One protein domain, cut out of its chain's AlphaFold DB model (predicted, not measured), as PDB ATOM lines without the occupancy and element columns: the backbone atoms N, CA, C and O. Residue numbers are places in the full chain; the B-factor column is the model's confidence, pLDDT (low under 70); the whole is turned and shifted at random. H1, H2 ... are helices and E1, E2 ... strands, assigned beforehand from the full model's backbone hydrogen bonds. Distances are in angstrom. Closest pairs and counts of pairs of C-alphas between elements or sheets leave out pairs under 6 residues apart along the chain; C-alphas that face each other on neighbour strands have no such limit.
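Overview. This is residues 52 to 108 of the 158 residues of an uncharacterized protein of Devosia insulae DS-56 (UniProt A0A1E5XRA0). A narrow three-stranded sheet is covered on one face by two helices in two layers, one layer of helices and one of strands; short H2 lies over E1 and E2, while longer H1 packs by its later residues 59 to 65 mainly near E3. Residues 52 to 58 stick out from this body. The printed part has 57 residues, with H1, H2, E1, E2 and E3 in that order, and its class is mixed, helices and strands. The antiparallel sheet, order E1, E2, E3, is a meander, each strand the antiparallel neighbour of the one before. The whole is compact, with a radius of gyration of the C-alphas of 11.6 A, but elongated, spanning 35 by 22 by 20 A.

Arrangement. H1, residues 53 to 65, and H2, residues 70 to 76, are close but not clearly touching, closest at the C-alphas of Asp 65 and Ile 73, 6.4 A apart. Their lines stand at a shallow tilt of 26 degrees, opposite ways. In both helices every O i to N i+4 pair is within hydrogen-bond range. H2 is on the sheet at a height over the sheet of 9.7 A; its closest C-alphas to E1, residues 80 to 86, are Arg 74 and Val 80, 6.1 A apart. E1 and E2, residues 91 to 98, form a hairpin at 161 degrees, with N 84 and O 93 3.0 A apart, within hydrogen-bond range. E2 and E3, residues 103 to 107, form another at 163 degrees, with N 96 and O 105 2.9 A apart, also within range. H1 is on the sheet too; its closest C-alphas to E3 are Ala 63 and Ser 107, 5.7 A apart.

Along the chain. H1 begins at C-alpha 53 (167.841, 162.067, 137.433) and is 18.2 A long; H2 is 10.0 A. E1 is 17.2 A, E2 22.9 A and E3 12.9 A, ending at C-alpha 107 (161.859, 152.698, 122.413).

Size, cuts and confidence. The C-alphas farthest apart, of Asp 52 and Ala 88, are 35.9 A apart. The printed part has no cut, and its four links are tight. Mean pLDDT of the printed part is 87.4, and no printed residue is under 70.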
ATOM      1  N   ASP A  52     167.717 166.209 135.727       79.81
ATOM      2  CA  ASP A  52     166.573 165.499 136.296       79.81
ATOM      3  C   ASP A  52     166.834 163.984 136.258       79.81
ATOM      4  O   ASP A  52     166.451 163.267 135.328       79.81
ATOM      5  N   PHE A  53     167.555 163.493 137.269       85.44
ATOM      6  CA  PHE A  53     167.841 162.067 137.433       85.44
ATOM      7  C   PHE A  53     166.579 161.188 137.500       85.44
ATOM      8  O   PHE A  53     166.592 160.121 136.879       85.44
ATOM      9  N   PRO A  54     165.488 161.580 138.192       88.00
ATOM     10  CA  PRO A  54     164.217 160.862 138.118       88.00
ATOM     11  C   PRO A  54     163.714 160.654 136.686       88.00
ATOM     12  O   PRO A  54     163.350 159.532 136.325       88.00
ATOM     13  N   HIS A  55     163.736 161.701 135.857       84.75
ATOM     14  CA  HIS A  55     163.306 161.597 134.466       84.75
ATOM     15  C   HIS A  55     164.219 160.672 133.648       84.75
ATOM     16  O   HIS A  55     163.734 159.777 132.953       84.75
ATOM     17  N   LEU A  56     165.540 160.816 133.788       86.31
ATOM     18  CA  LEU A  56     166.501 159.943 133.105       86.31
ATOM     19  C   LEU A  56     166.341 158.473 133.506       86.31
ATOM     20  O   LEU A  56     166.380 157.591 132.651       86.31
ATOM     21  N   ASN A  57     166.105 158.200 134.789       88.75
ATOM     22  CA  ASN A  57     165.864 156.845 135.279       88.75
ATOM     23  C   ASN A  57     164.560 156.266 134.708       88.75
ATOM     24  O   ASN A  57     164.509 155.099 134.322       88.75
ATOM     25  N   GLN A  58     163.509 157.084 134.583       89.44
ATOM     26  CA  GLN A  58     162.266 156.667 133.934       89.44
ATOM     27  C   GLN A  58     162.499 156.283 132.464       89.44
ATOM     28  O   GLN A  58     161.991 155.254 132.019       89.44
ATOM     29  N   MET A  59     163.292 157.066 131.726       87.44
ATOM     30  CA  MET A  59     163.644 156.760 130.334       87.44
ATOM     31  C   MET A  59     164.513 155.502 130.221       87.44
ATOM     32  O   MET A  59     164.263 154.659 129.361       87.44
ATOM     33  N   ALA A  60     165.475 155.318 131.127       87.75
ATOM     34  CA  ALA A  60     166.313 154.122 131.170       87.75
ATOM     35  C   ALA A  60     165.488 152.847 131.417       87.75
ATOM     36  O   ALA A  60     165.683 151.845 130.734       87.75
ATOM     37  N   ARG A  61     164.512 152.895 132.336       89.19
ATOM     38  CA  ARG A  61     163.599 151.767 132.588       89.19
ATOM     39  C   ARG A  61     162.730 151.429 131.381       89.19
ATOM     40  O   ARG A  61     162.564 150.255 131.073       89.19
ATOM     41  N   ARG A  62     162.213 152.440 130.674       88.31
ATOM     42  CA  ARG A  62     161.449 152.238 129.427       88.31
ATOM     43  C   ARG A  62     162.292 151.534 128.365       88.31
ATOM     44  O   ARG A  62     161.822 150.594 127.726       88.31
ATOM     45  N   ALA A  63     163.549 151.950 128.218       87.62
ATOM     46  CA  ALA A  63     164.479 151.323 127.288       87.62
ATOM     47  C   ALA A  63     164.791 149.866 127.675       87.62
ATOM     48  O   ALA A  63     164.774 148.999 126.803       87.62
ATOM     49  N   ASP A  64     165.017 149.572 128.957       88.50
ATOM     50  CA  ASP A  64     165.278 148.205 129.434       88.50
ATOM     51  C   ASP A  64     164.065 147.280 129.226       88.50
ATOM     52  O   ASP A  64     164.182 146.190 128.661       88.50
ATOM     53  N   ASP A  65     162.866 147.751 129.577       89.88
ATOM     54  CA  ASP A  65     161.634 146.975 129.430       89.88
ATOM     55  C   ASP A  65     161.263 146.700 127.964       89.88
ATOM     56  O   ASP A  65     160.586 145.711 127.686       89.88
ATOM     57  N   SER A  66     161.736 147.505 127.007       86.88
ATOM     58  CA  SER A  66     161.465 147.300 125.574       86.88
ATOM     59  C   SER A  66     162.037 145.988 125.003       86.88
ATOM     60  O   SER A  66     161.620 145.545 123.931       86.88
ATOM     61  N   GLN A  67     162.957 145.340 125.730       85.81
ATOM     62  CA  GLN A  67     163.503 144.018 125.397       85.81
ATOM     63  C   GLN A  67     162.590 142.857 125.816       85.81
ATOM     64  O   GLN A  67     162.806 141.721 125.386       85.81
ATOM     65  N   ARG A  68     161.590 143.114 126.664       86.69
ATOM     66  CA  ARG A  68     160.706 142.086 127.225       86.69
ATOM     67  C   ARG A  68     159.676 141.581 126.211       86.69
ATOM     68  O   ARG A  68     159.615 142.010 125.052       86.69
ATOM     69  N   SER A  69     158.864 140.618 126.643       87.81
ATOM     70  CA  SER A  69     157.717 140.160 125.863       87.81
ATOM     71  C   SER A  69     156.641 141.250 125.758       87.81
ATOM     72  O   SER A  69     156.517 142.120 126.616       87.81
ATOM     73  N   GLU A  70     155.835 141.203 124.697       87.00
ATOM     74  CA  GLU A  70     154.775 142.189 124.444       87.00
ATOM     75  C   GLU A  70     153.739 142.258 125.580       87.00
ATOM     76  O   GLU A  70     153.301 143.347 125.950       87.00
ATOM     77  N   ALA A  71     153.394 141.110 126.171       87.56
ATOM     78  CA  ALA A  71     152.480 141.037 127.309       87.56
ATOM     79  C   ALA A  71     153.052 141.742 128.550       87.56
ATOM     80  O   ALA A  71     152.348 142.506 129.208       87.56
ATOM     81  N   GLU A  72     154.342 141.548 128.840       89.38
ATOM     82  CA  GLU A  72     155.015 142.227 129.953       89.38
ATOM     83  C   GLU A  72     155.136 143.735 129.720       89.38
ATOM     84  O   GLU A  72     154.956 144.514 130.655       89.38
ATOM     85  N   ILE A  73     155.417 144.151 128.481       89.56
ATOM     86  CA  ILE A  73     155.506 145.567 128.109       89.56
ATOM     87  C   ILE A  73     154.160 146.256 128.346       89.56
ATOM     88  O   ILE A  73     154.123 147.277 129.030       89.56
ATOM     89  N   ARG A  74     153.055 145.680 127.853       88.88
ATOM     90  CA  ARG A  74     151.705 146.231 128.068       88.88
ATOM     91  C   ARG A  74     151.291 146.233 129.539       88.88
ATOM     92  O   ARG A  74     150.603 147.152 129.967       88.88
ATOM     93  N   GLY A  75     151.722 145.236 130.315       89.62
ATOM     94  CA  GLY A  75     151.457 145.181 131.755       89.62
ATOM     95  C   GLY A  75     152.182 146.267 132.557       89.62
ATOM     96  O   GLY A  75     151.648 146.752 133.549       89.62
ATOM     97  N   ARG A  76     153.388 146.670 132.134       89.12
ATOM     98  CA  ARG A  76     154.182 147.721 132.803       89.12
ATOM     99  C   ARG A  76     153.857 149.127 132.314       89.12
ATOM    100  O   ARG A  76     153.911 150.073 133.095       89.12
ATOM    101  N   TRP A  77     153.538 149.257 131.031       88.88
ATOM    102  CA  TRP A  77     153.329 150.529 130.351       88.88
ATOM    103  C   TRP A  77     151.950 150.510 129.670       88.88
ATOM    104  O   TRP A  77     151.839 150.124 128.505       88.88
ATOM    105  N   PRO A  78     150.877 150.925 130.373       87.75
ATOM    106  CA  PRO A  78     149.505 150.806 129.866       87.75
ATOM    107  C   PRO A  78     149.211 151.720 128.664       87.75
ATOM    108  O   PRO A  78     148.264 151.482 127.925       87.75
ATOM    109  N   ASN A  79     150.047 152.735 128.435       91.00
ATOM    110  CA  ASN A  79     149.915 153.696 127.334       91.00
ATOM    111  C   ASN A  79     150.589 153.224 126.028       91.00
ATOM    112  O   ASN A  79     150.769 154.009 125.091       91.00
ATOM    113  N   VAL A  80     151.040 151.967 125.970       90.50
ATOM    114  CA  VAL A  80     151.686 151.402 124.782       90.50
ATOM    115  C   VAL A  80     150.650 151.205 123.684       90.50
ATOM    116  O   VAL A  80     149.724 150.408 123.809       90.50
ATOM    117  N   THR A  81     150.844 151.909 122.575       90.38
ATOM    118  CA  THR A  81     149.956 151.855 121.411       90.38
ATOM    119  C   THR A  81     150.393 150.789 120.420       90.38
ATOM    120  O   THR A  81     149.553 150.141 119.797       90.38
ATOM    121  N   LYS A  82     151.705 150.571 120.266       89.56
ATOM    122  CA  LYS A  82     152.233 149.623 119.282       89.56
ATOM    123  C   LYS A  82     153.488 148.925 119.775       89.56
ATOM    124  O   LYS A  82     154.429 149.565 120.226       89.56
ATOM    125  N   VAL A  83     153.528 147.611 119.593       89.25
ATOM    126  CA  VAL A  83     154.751 146.809 119.654       89.25
ATOM    127  C   VAL A  83     154.908 146.160 118.290       89.25
ATOM    128  O   VAL A  83     153.946 145.628 117.739       89.25
ATOM    129  N   GLY A  84     156.089 146.268 117.697       87.56
ATOM    130  CA  GLY A  84     156.331 145.740 116.362       87.56
ATOM    131  C   GLY A  84     157.784 145.374 116.141       87.56
ATOM    132  O   GLY A  84     158.651 145.644 116.968       87.56
ATOM    133  N   GLN A  85     158.054 144.754 115.001       86.44
ATOM    134  CA  GLN A  85     159.404 144.434 114.561       86.44
ATOM    135  C   GLN A  85     159.594 144.943 113.140       86.44
ATOM    136  O   GLN A  85     158.687 144.844 112.316       86.44
ATOM    137  N   ILE A  86     160.766 145.507 112.864       83.94
ATOM    138  CA  ILE A  86     161.172 145.893 111.517       83.94
ATOM    139  C   ILE A  86     161.919 144.691 110.922       83.94
ATOM    140  O   ILE A  86     163.061 144.441 111.314       83.94
ATOM    141  N   PRO A  87     161.309 143.925 109.997       78.44
ATOM    142  CA  PRO A  87     161.876 142.659 109.527       78.44
ATOM    143  C   PRO A  87     163.214 142.835 108.799       78.44
ATOM    144  O   PRO A  87     164.071 141.966 108.898       78.44
ATOM    145  N   ALA A  88     163.432 143.977 108.138       79.62
ATOM    146  CA  ALA A  88     164.662 144.267 107.399       79.62
ATOM    147  C   ALA A  88     165.924 144.330 108.280       79.62
ATOM    148  O   ALA A  88     167.011 144.005 107.818       79.62
ATOM    149  N   VAL A  89     165.780 144.750 109.541       77.12
ATOM    150  CA  VAL A  89     166.901 144.929 110.483       77.12
ATOM    151  C   VAL A  89     166.776 144.049 111.728       77.12
ATOM    152  O   VAL A  89     167.635 144.084 112.599       77.12
ATOM    153  N   GLY A  90     165.693 143.275 111.846       78.19
ATOM    154  CA  GLY A  90     165.421 142.428 113.008       78.19
ATOM    155  C   GLY A  90     165.168 143.193 114.315       78.19
ATOM    156  O   GLY A  90     165.043 142.560 115.359       78.19
ATOM    157  N   VAL A  91     165.061 144.524 114.276       82.88
ATOM    158  CA  VAL A  91     164.905 145.386 115.456       82.88
ATOM    159  C   VAL A  91     163.439 145.449 115.879       82.88
ATOM    160  O   VAL A  91     162.553 145.728 115.066       82.88
ATOM    161  N   ARG A  92     163.180 145.194 117.164       86.44
ATOM    162  CA  ARG A  92     161.874 145.426 117.796       86.44
ATOM    163  C   ARG A  92     161.730 146.908 118.132       86.44
ATOM    164  O   ARG A  92     162.718 147.573 118.412       86.44
ATOM    165  N   TYR A  93     160.510 147.426 118.124       90.00
ATOM    166  CA  TYR A  93     160.208 148.769 118.598       90.00
ATOM    167  C   TYR A  93     158.916 148.780 119.410       90.00
ATOM    168  O   TYR A  93     158.010 147.972 119.188       90.00
ATOM    169  N   VAL A  94     158.844 149.719 120.348       91.44
ATOM    170  CA  VAL A  94     157.687 149.968 121.207       91.44
ATOM    171  C   VAL A  94     157.332 151.444 121.105       91.44
ATOM    172  O   VAL A  94     158.197 152.301 121.286       91.44
ATOM    173  N   VAL A  95     156.068 151.732 120.811       92.19
ATOM    174  CA  VAL A  95     155.502 153.081 120.779       92.19
ATOM    175  C   VAL A  95     154.537 153.227 121.943       92.19
ATOM    176  O   VAL A  95     153.602 152.439 122.088       92.19
ATOM    177  N   GLU A  96     154.756 154.258 122.745       92.00
ATOM    178  CA  GLU A  96     153.864 154.692 123.815       92.00
ATOM    179  C   GLU A  96     153.369 156.104 123.517       92.00
ATOM    180  O   GLU A  96     154.147 156.961 123.091       92.00
ATOM    181  N   GLN A  97     152.083 156.354 123.749       91.00
ATOM    182  CA  GLN A  97     151.495 157.678 123.596       91.00
ATOM    183  C   GLN A  97     150.942 158.154 124.936       91.00
ATOM    184  O   GLN A  97     149.957 157.628 125.444       91.00
ATOM    185  N   ASP A  98     151.582 159.168 125.506       87.31
ATOM    186  CA  ASP A  98     151.124 159.823 126.722       87.31
ATOM    187  C   ASP A  98     150.362 161.099 126.343       87.31
ATOM    188  O   ASP A  98     150.947 162.143 126.036       87.31
ATOM    189  N   HIS A  99     149.032 161.007 126.353       84.88
ATOM    190  CA  HIS A  99     148.155 162.139 126.058       84.88
ATOM    191  C   HIS A  99     148.194 163.221 127.147       84.88
ATOM    192  O   HIS A  99     147.999 164.395 126.835       84.88
ATOM    193  N   GLY A 100     148.490 162.856 128.400       84.50
ATOM    194  CA  GLY A 100     148.573 163.804 129.512       84.50
ATOM    195  C   GLY A 100     149.804 164.699 129.403       84.50
ATOM    196  O   GLY A 100     149.714 165.912 129.582       84.50
ATOM    197  N   ARG A 101     150.948 164.117 129.032       83.25
ATOM    198  CA  ARG A 101     152.201 164.856 128.795       83.25
ATOM    199  C   ARG A 101     152.357 165.361 127.361       83.25
ATOM    200  O   ARG A 101     153.361 166.002 127.064       83.25
ATOM    201  N   LYS A 102     151.389 165.075 126.480       88.44
ATOM    202  CA  LYS A 102     151.449 165.357 125.033       88.44
ATOM    203  C   LYS A 102     152.762 164.860 124.409       88.44
ATOM    204  O   LYS A 102     153.367 165.542 123.588       88.44
ATOM    205  N   ALA A 103     153.207 163.676 124.827       87.00
ATOM    206  CA  ALA A 103     154.486 163.096 124.439       87.00
ATOM    207  C   ALA A 103     154.283 161.719 123.804       87.00
ATOM    208  O   ALA A 103     153.447 160.929 124.244       87.00
ATOM    209  N   GLN A 104     155.078 161.417 122.780       90.00
ATOM    210  CA  GLN A 104     155.171 160.083 122.201       90.00
ATOM    211  C   GLN A 104     156.575 159.545 122.450       90.00
ATOM    212  O   GLN A 104     157.563 160.211 122.144       90.00
ATOM    213  N   TYR A 105     156.659 158.338 122.997       89.69
ATOM    214  CA  TYR A 105     157.924 157.677 123.278       89.69
ATOM    215  C   TYR A 105     158.108 156.515 122.312       89.69
ATOM    216  O   TYR A 105     157.247 155.642 122.202       89.69
ATOM    217  N   LEU A 106     159.250 156.498 121.629       91.06
ATOM    218  CA  LEU A 106     159.688 155.397 120.781       91.06
ATOM    219  C   LEU A 106     160.904 154.745 121.437       91.06
ATOM    220  O   LEU A 106     161.961 155.364 121.541       91.06
ATOM    221  N   SER A 107     160.757 153.496 121.872       90.88
ATOM    222  CA  SER A 107     161.859 152.698 122.413       90.88
ATOM    223  C   SER A 107     162.261 151.630 121.404       90.88
ATOM    224  O   SER A 107     161.429 150.831 120.973       90.88
ATOM    225  N   MET A 108     163.538 151.623 121.027       89.62
ATOM    226  CA  MET A 108     164.127 150.645 120.114       89.62
ATOM    227  C   MET A 108     165.311 149.982 120.817       89.62
ATOM    228  O   MET A 108     166.376 150.598 120.910       89.62
TER     229      MET A 108